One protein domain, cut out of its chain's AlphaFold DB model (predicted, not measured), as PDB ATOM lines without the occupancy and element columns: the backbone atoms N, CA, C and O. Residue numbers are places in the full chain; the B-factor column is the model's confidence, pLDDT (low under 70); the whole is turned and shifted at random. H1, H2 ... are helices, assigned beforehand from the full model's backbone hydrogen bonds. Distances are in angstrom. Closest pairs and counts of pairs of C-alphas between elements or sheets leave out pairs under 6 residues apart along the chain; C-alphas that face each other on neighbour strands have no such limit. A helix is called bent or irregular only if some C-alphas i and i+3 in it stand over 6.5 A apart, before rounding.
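What this domain is: This is residues 12 to 64 of the 74 residues of an uncharacterized protein of Halorubrum sp. Atlit-26R (UniProt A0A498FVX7). One long helix, H2, makes the length of the whole, and a short helix is folded back over the same side of it at each end, so that the outline is like a bracket with its two tips turned in. H1 crosses H2 near the end where H2 begins, H3 runs back beside the other end as the second arm of a helical hairpin, and the space between H1 and H3 is open, with residues 36 to 41 of H2 standing free. The printed part has 53 residues with three named helices, in the order H1, H2, H3, and no named strand; the class is all helix. It is only just loose, close to extended, with a radius of gyration of the C-alphas of 14.7 A, and the C-alphas span 42 by 17 by 12 A.

Where its parts are: The printed part begins with H1, residues 12 to 18, from Arg 12 to Ser 18. Its first C-alpha is at (21.028, -21.676, 0.754), and it measures 9.9 A from first to last C-alpha, running mostly toward smaller x. Residues 19 to 24 follow as a short link of 6 residues. H2, residues 25 to 52, from Asp 25 to His 52, is the longest helix, with 28 residues and 40.6 A from first to last C-alpha. It begins with C-alpha 25 at (11.295, -19.660, -11.041) and ends with C-alpha 52 at (16.354, -50.009, 15.476); along it y falls and z rises, and its N-to-C direction is (0.01, -0.73, 0.68). One residue, His 53, makes the tight link to H3, residues 54 to 64, from Pro 54 to Val 64. H3 measures 15.5 A from first to last C-alpha and ends with C-alpha 64 at (8.545, -32.360, 13.025); along it y rises again and z falls.

How they stand to each other: H1 and H2 touch, with 5 pairs of C-alphas within 8 A. Their closest C-alphas are those of Ile 16 and Tyr 28, 6.7 A apart. Their lines stand about perpendicular, at 76 degrees, and their centres are 15.2 A apart. H2 touches H1 with residues 28 to 32 alone. Farther along H2, residues 36 to 41 stand free: no C-alpha 8 or more residues away along the chain is within 10 A of them. H2 touches H3 with residues 46 to 50 alone, with 8 pairs of C-alphas within 8 A. Their closest C-alphas are those of Gln 50 and Gly 57, 4.7 A apart. H2 and H3 form a helical hairpin, running opposite ways at a shallow tilt of 30 degrees, with their centres 16.4 A apart. H1 and H3 are apart. In H1, H2 and H3 every pair of O i and N i+4 is within hydrogen-bond range, and no helix is bent or irregular.

The domain as a whole: The outline is a rod, and the two C-alphas farthest apart are those of Asn 24 and His 52, 42.2 A from each other. The C-alphas of Arg 12 and Val 64, the first and last printed, are 20.5 A apart. The printed part runs from residue 12 to residue 64 of a full chain of 74 residues and has no cut. The link from H1 to H2 is short, the link from H2 to H3 is tight, and neither is long. The mean pLDDT of the printed part of this model is 96.1, and no printed residue is under 70. By element the mean pLDDT is 96 for H1, 97 for H2 and 94 for H3.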
ATOM      1  N   ARG A  12      21.479 -22.223   2.034       93.94
ATOM      2  CA  ARG A  12      21.028 -21.676   0.754       93.94
ATOM      3  C   ARG A  12      19.620 -22.132   0.372       93.94
ATOM      4  O   ARG A  12      18.856 -21.351  -0.174       93.94
ATOM      5  N   GLU A  13      19.268 -23.388   0.641       96.06
ATOM      6  CA  GLU A  13      17.903 -23.869   0.395       96.06
ATOM      7  C   GLU A  13      16.889 -23.164   1.302       96.06
ATOM      8  O   GLU A  13      15.792 -22.880   0.833       96.06
ATOM      9  N   ARG A  14      17.255 -22.834   2.552       95.12
ATOM     10  CA  ARG A  14      16.399 -22.027   3.438       95.12
ATOM     11  C   ARG A  14      16.158 -20.642   2.856       95.12
ATOM     12  O   ARG A  14      15.002 -20.289   2.703       95.12
ATOM     13  N   GLU A  15      17.218 -19.930   2.464       96.06
ATOM     14  CA  GLU A  15      17.114 -18.598   1.840       96.06
ATOM     15  C   GLU A  15      16.237 -18.611   0.578       96.06
ATOM     16  O   GLU A  15      15.464 -17.693   0.330       96.06
ATOM     17  N   ILE A  16      16.350 -19.657  -0.247       97.50
ATOM     18  CA  ILE A  16      15.547 -19.786  -1.472       97.50
ATOM     19  C   ILE A  16      14.080 -20.068  -1.145       97.50
ATOM     20  O   ILE A  16      13.198 -19.501  -1.781       97.50
ATOM     21  N   ILE A  17      13.802 -20.942  -0.175       95.81
ATOM     22  CA  ILE A  17      12.428 -21.292   0.207       95.81
ATOM     23  C   ILE A  17      11.735 -20.135   0.935       95.81
ATOM     24  O   ILE A  17      10.549 -19.917   0.696       95.81
ATOM     25  N   SER A  18      12.452 -19.398   1.790       95.38
ATOM     26  CA  SER A  18      11.920 -18.233   2.509       95.38
ATOM     27  C   SER A  18      11.684 -17.021   1.606       95.38
ATOM     28  O   SER A  18      10.963 -16.109   1.998       95.38
ATOM     29  N   GLY A  19      12.260 -17.011   0.400       95.12
ATOM     30  CA  GLY A  19      12.206 -15.876  -0.522       95.12
ATOM     31  C   GLY A  19      13.281 -14.815  -0.266       95.12
ATOM     32  O   GLY A  19      13.279 -13.783  -0.930       95.12
ATOM     33  N   ASP A  20      14.225 -15.071   0.646       95.38
ATOM     34  CA  ASP A  20      15.350 -14.170   0.931       95.38
ATOM     35  C   ASP A  20      16.408 -14.173  -0.187       95.38
ATOM     36  O   ASP A  20      17.230 -13.259  -0.291       95.38
ATOM     37  N   ALA A  21      16.415 -15.206  -1.032       94.62
ATOM     38  CA  ALA A  21      17.268 -15.284  -2.208       94.62
ATOM     39  C   ALA A  21      16.501 -14.932  -3.489       94.62
ATOM     40  O   ALA A  21      15.573 -15.636  -3.879       94.62
ATOM     41  N   ASP A  22      16.982 -13.913  -4.202       95.00
ATOM     42  CA  ASP A  22      16.498 -13.572  -5.541       95.00
ATOM     43  C   ASP A  22      17.002 -14.599  -6.569       95.00
ATOM     44  O   ASP A  22      18.195 -14.662  -6.898       95.00
ATOM     45  N   VAL A  23      16.101 -15.474  -7.018       96.31
ATOM     46  CA  VAL A  23      16.370 -16.527  -8.001       96.31
ATOM     47  C   VAL A  23      15.195 -16.675  -8.962       96.31
ATOM     48  O   VAL A  23      14.051 -16.422  -8.607       96.31
ATOM     49  N   ASN A  24      15.469 -17.141 -10.179       96.81
ATOM     50  CA  ASN A  24      14.422 -17.386 -11.172       96.81
ATOM     51  C   ASN A  24      13.561 -18.617 -10.805       96.81
ATOM     52  O   ASN A  24      14.050 -19.564 -10.175       96.81
ATOM     53  N   ASP A  25      12.316 -18.635 -11.282       96.06
ATOM     54  CA  ASP A  25      11.295 -19.660 -11.041       96.06
ATOM     55  C   ASP A  25      11.785 -21.076 -11.365       96.06
ATOM     56  O   ASP A  25      11.546 -22.017 -10.607       96.06
ATOM     57  N   GLU A  26      12.525 -21.244 -12.466       97.44
ATOM     58  CA  GLU A  26      13.077 -22.548 -12.853       97.44
ATOM     59  C   GLU A  26      14.030 -23.092 -11.779       97.44
ATOM     60  O   GLU A  26      13.970 -24.268 -11.393       97.44
ATOM     61  N   TYR A  27      14.895 -22.227 -11.246       96.56
ATOM     62  CA  TYR A  27      15.841 -22.626 -10.215       96.56
ATOM     63  C   TYR A  27      15.133 -22.889  -8.886       96.56
ATOM     64  O   TYR A  27      15.416 -23.918  -8.262       96.56
ATOM     65  N   TYR A  28      14.174 -22.039  -8.503       97.50
ATOM     66  CA  TYR A  28      13.314 -22.259  -7.337       97.50
ATOM     67  C   TYR A  28      12.623 -23.627  -7.408       97.50
ATOM     68  O   TYR A  28      12.755 -24.450  -6.498       97.50
ATOM     69  N   TYR A  29      11.983 -23.943  -8.538       97.38
ATOM     70  CA  TYR A  29      11.301 -25.221  -8.734       97.38
ATOM     71  C   TYR A  29      12.262 -26.417  -8.666       97.38
ATOM     72  O   TYR A  29      11.931 -27.473  -8.109       97.38
ATOM     73  N   SER A  30      13.489 -26.255  -9.174       97.81
ATOM     74  CA  SER A  30      14.536 -27.272  -9.042       97.81
ATOM     75  C   SER A  30      14.902 -27.533  -7.575       97.81
ATOM     76  O   SER A  30      15.109 -28.683  -7.187       97.81
ATOM     77  N   VAL A  31      14.963 -26.484  -6.748       97.88
ATOM     78  CA  VAL A  31      15.271 -26.583  -5.317       97.88
ATOM     79  C   VAL A  31      14.132 -27.266  -4.573       97.88
ATOM     80  O   VAL A  31      14.386 -28.251  -3.882       97.88
ATOM     81  N   VAL A  32      12.885 -26.852  -4.802       97.75
ATOM     82  CA  VAL A  32      11.701 -27.518  -4.232       97.75
ATOM     83  C   VAL A  32      11.687 -29.007  -4.585       97.75
ATOM     84  O   VAL A  32      11.476 -29.859  -3.724       97.75
ATOM     85  N   SER A  33      11.992 -29.346  -5.839       97.88
ATOM     86  CA  SER A  33      12.062 -30.739  -6.292       97.88
ATOM     87  C   SER A  33      13.152 -31.546  -5.580       97.88
ATOM     88  O   SER A  33      12.947 -32.721  -5.276       97.88
ATOM     89  N   ARG A  34      14.313 -30.942  -5.294       96.94
ATOM     90  CA  ARG A  34      15.374 -31.590  -4.503       96.94
ATOM     91  C   ARG A  34      14.942 -31.788  -3.055       96.94
ATOM     92  O   ARG A  34      15.175 -32.861  -2.510       96.94
ATOM     93  N   VAL A  35      14.295 -30.792  -2.456       97.25
ATOM     94  CA  VAL A  35      13.811 -30.860  -1.071       97.25
ATOM     95  C   VAL A  35      12.746 -31.939  -0.905       97.25
ATOM     96  O   VAL A  35      12.837 -32.711   0.040       97.25
ATOM     97  N   ARG A  36      11.827 -32.098  -1.866       97.25
ATOM     98  CA  ARG A  36      10.869 -33.220  -1.871       97.25
ATOM     99  C   ARG A  36      11.561 -34.582  -1.774       97.25
ATOM    100  O   ARG A  36      11.234 -35.364  -0.895       97.25
ATOM    101  N   ARG A  37      12.601 -34.821  -2.580       97.69
ATOM    102  CA  ARG A  37      13.374 -36.078  -2.504       97.69
ATOM    103  C   ARG A  37      14.076 -36.257  -1.159       97.69
ATOM    104  O   ARG A  37      14.235 -37.378  -0.695       97.69
ATOM    105  N   LYS A  38      14.529 -35.164  -0.536       96.44
ATOM    106  CA  LYS A  38      15.118 -35.230   0.807       96.44
ATOM    107  C   LYS A  38      14.079 -35.626   1.856       96.44
ATOM    108  O   LYS A  38      14.427 -36.378   2.753       96.44
ATOM    109  N   ILE A  39      12.837 -35.156   1.729       96.50
ATOM    110  CA  ILE A  39      11.724 -35.566   2.600       96.50
ATOM    111  C   ILE A  39      11.445 -37.066   2.430       96.50
ATOM    112  O   ILE A  39      11.353 -37.774   3.426       96.50
ATOM    113  N   ASP A  40      11.409 -37.571   1.193       96.50
ATOM    114  CA  ASP A  40      11.215 -39.008   0.933       96.50
ATOM    115  C   ASP A  40      12.331 -39.873   1.549       96.50
ATOM    116  O   ASP A  40      12.086 -40.976   2.039       96.50
ATOM    117  N   ASN A  41      13.573 -39.381   1.539       96.31
ATOM    118  CA  ASN A  41      14.693 -40.053   2.200       96.31
ATOM    119  C   ASN A  41      14.577 -39.978   3.726       96.31
ATOM    120  O   ASN A  41      14.765 -40.989   4.393       96.31
ATOM    121  N   LEU A  42      14.197 -38.820   4.276       95.44
ATOM    122  CA  LEU A  42      13.978 -38.660   5.713       95.44
ATOM    123  C   LEU A  42      12.896 -39.618   6.228       95.44
ATOM    124  O   LEU A  42      13.028 -40.142   7.325       95.44
ATOM    125  N   ALA A  43      11.854 -39.890   5.439       94.50
ATOM    126  CA  ALA A  43      10.830 -40.870   5.797       94.50
ATOM    127  C   ALA A  43      11.394 -42.301   5.907       94.50
ATOM    128  O   ALA A  43      11.002 -43.052   6.799       94.50
ATOM    129  N   GLN A  44      12.331 -42.676   5.029       96.75
ATOM    130  CA  GLN A  44      13.025 -43.967   5.114       96.75
ATOM    131  C   GLN A  44      13.939 -44.024   6.342       96.75
ATOM    132  O   GLN A  44      13.933 -45.022   7.061       96.75
ATOM    133  N   ASP A  45      14.671 -42.941   6.610       96.62
ATOM    134  CA  ASP A  45      15.524 -42.829   7.795       96.62
ATOM    135  C   ASP A  45      14.684 -42.900   9.083       96.62
ATOM    136  O   ASP A  45      15.044 -43.615  10.012       96.62
ATOM    137  N   ALA A  46      13.524 -42.238   9.122       95.88
ATOM    138  CA  ALA A  46      12.597 -42.285  10.250       95.88
ATOM    139  C   ALA A  46      12.084 -43.709  10.517       95.88
ATOM    140  O   ALA A  46      12.068 -44.146  11.666       95.88
ATOM    141  N   ALA A  47      11.723 -44.458   9.470       96.12
ATOM    142  CA  ALA A  47      11.321 -45.857   9.609       96.12
ATOM    143  C   ALA A  47      12.458 -46.724  10.179       96.12
ATOM    144  O   ALA A  47      12.228 -47.534  11.076       96.12
ATOM    145  N   LEU A  48      13.691 -46.509   9.712       98.00
ATOM    146  CA  LEU A  48      14.877 -47.210  10.203       98.00
ATOM    147  C   LEU A  48      15.168 -46.890  11.677       98.00
ATOM    148  O   LEU A  48      15.491 -47.790  12.456       98.00
ATOM    149  N   LEU A  49      15.030 -45.622  12.077       97.62
ATOM    150  CA  LEU A  49      15.151 -45.211  13.476       97.62
ATOM    151  C   LEU A  49      14.059 -45.857  14.330       97.62
ATOM    152  O   LEU A  49      14.359 -46.387  15.389       97.62
ATOM    153  N   GLN A  50      12.816 -45.892  13.862       95.12
ATOM    154  CA  GLN A  50      11.717 -46.491  14.616       95.12
ATOM    155  C   GLN A  50      11.887 -48.007  14.812       95.12
ATOM    156  O   GLN A  50      11.491 -48.540  15.848       95.12
ATOM    157  N   GLU A  51      12.520 -48.698  13.859       97.62
ATOM    158  CA  GLU A  51      12.826 -50.129  13.961       97.62
ATOM    159  C   GLU A  51      14.003 -50.427  14.903       97.62
ATOM    160  O   GLU A  51      13.941 -51.364  15.700       97.62
ATOM    161  N   HIS A  52      15.093 -49.661  14.809       98.12
ATOM    162  CA  HIS A  52      16.354 -50.009  15.476       98.12
ATOM    163  C   HIS A  52      16.691 -49.150  16.695       98.12
ATOM    164  O   HIS A  52      17.473 -49.579  17.542       98.12
ATOM    165  N   HIS A  53      16.143 -47.941  16.783       97.44
ATOM    166  CA  HIS A  53      16.439 -46.967  17.829       97.44
ATOM    167  C   HIS A  53      15.200 -46.100  18.134       97.44
ATOM    168  O   HIS A  53      15.186 -44.903  17.841       97.44
ATOM    169  N   PRO A  54      14.136 -46.695  18.707       94.94
ATOM    170  CA  PRO A  54      12.815 -46.072  18.786       94.94
ATOM    171  C   PRO A  54      12.802 -44.727  19.522       94.94
ATOM    172  O   PRO A  54      12.029 -43.859  19.139       94.94
ATOM    173  N   GLU A  55      13.689 -44.522  20.501       96.75
ATOM    174  CA  GLU A  55      13.876 -43.229  21.182       96.75
ATOM    175  C   GLU A  55      14.219 -42.102  20.191       96.75
ATOM    176  O   GLU A  55      13.547 -41.078  20.169       96.75
ATOM    177  N   LEU A  56      15.174 -42.329  19.279       96.94
ATOM    178  CA  LEU A  56      15.541 -41.347  18.248       96.94
ATOM    179  C   LEU A  56      14.434 -41.161  17.202       96.94
ATOM    180  O   LEU A  56      14.312 -40.094  16.603       96.94
ATOM    181  N   GLY A  57      13.653 -42.213  16.944       96.44
ATOM    182  CA  GLY A  57      12.486 -42.134  16.069       96.44
ATOM    183  C   GLY A  57      11.394 -41.235  16.651       96.44
ATOM    184  O   GLY A  57      10.797 -40.455  15.910       96.44
ATOM    185  N   GLU A  58      11.166 -41.318  17.962       94.75
ATOM    186  CA  GLU A  58      10.222 -40.447  18.664       94.75
ATOM    187  C   GLU A  58      10.737 -39.007  18.726       94.75
ATOM    188  O   GLU A  58      10.014 -38.102  18.324       94.75
ATOM    189  N   GLU A  59      12.013 -38.791  19.066       94.75
ATOM    190  CA  GLU A  59      12.631 -37.453  19.043       94.75
ATOM    191  C   GLU A  59      12.487 -36.773  17.669       94.75
ATOM    192  O   GLU A  59      12.157 -35.590  17.568       94.75
ATOM    193  N   LEU A  60      12.706 -37.520  16.578       94.31
ATOM    194  CA  LEU A  60      12.507 -37.001  15.223       94.31
ATOM    195  C   LEU A  60      11.036 -36.656  14.959       94.31
ATOM    196  O   LEU A  60      10.757 -35.654  14.299       94.31
ATOM    197  N   ARG A  61      10.100 -37.484  15.438       92.69
ATOM    198  CA  ARG A  61       8.658 -37.270  15.275       92.69
ATOM    199  C   ARG A  61       8.191 -36.026  16.022       92.69
ATOM    200  O   ARG A  61       7.465 -35.227  15.430       92.69
ATOM    201  N   GLU A  62       8.608 -35.856  17.269       93.56
ATOM    202  CA  GLU A  62       8.323 -34.671  18.083       93.56
ATOM    203  C   GLU A  62       8.847 -33.411  17.379       93.56
ATOM    204  O   GLU A  62       8.086 -32.478  17.115       93.56
ATOM    205  N   ALA A  63      10.102 -33.437  16.914       92.12
ATOM    206  CA  ALA A  63      10.733 -32.300  16.243       92.12
ATOM    207  C   ALA A  63      10.022 -31.833  14.954       92.12
ATOM    208  O   ALA A  63      10.175 -30.672  14.566       92.12
ATOM    209  N   VAL A  64       9.282 -32.710  14.259       91.00
ATOM    210  CA  VAL A  64       8.545 -32.360  13.025       91.00
ATOM    211  C   VAL A  64       7.045 -32.172  13.223       91.00
ATOM    212  O   VAL A  64       6.417 -31.533  12.379       91.00
TER     213      VAL A  64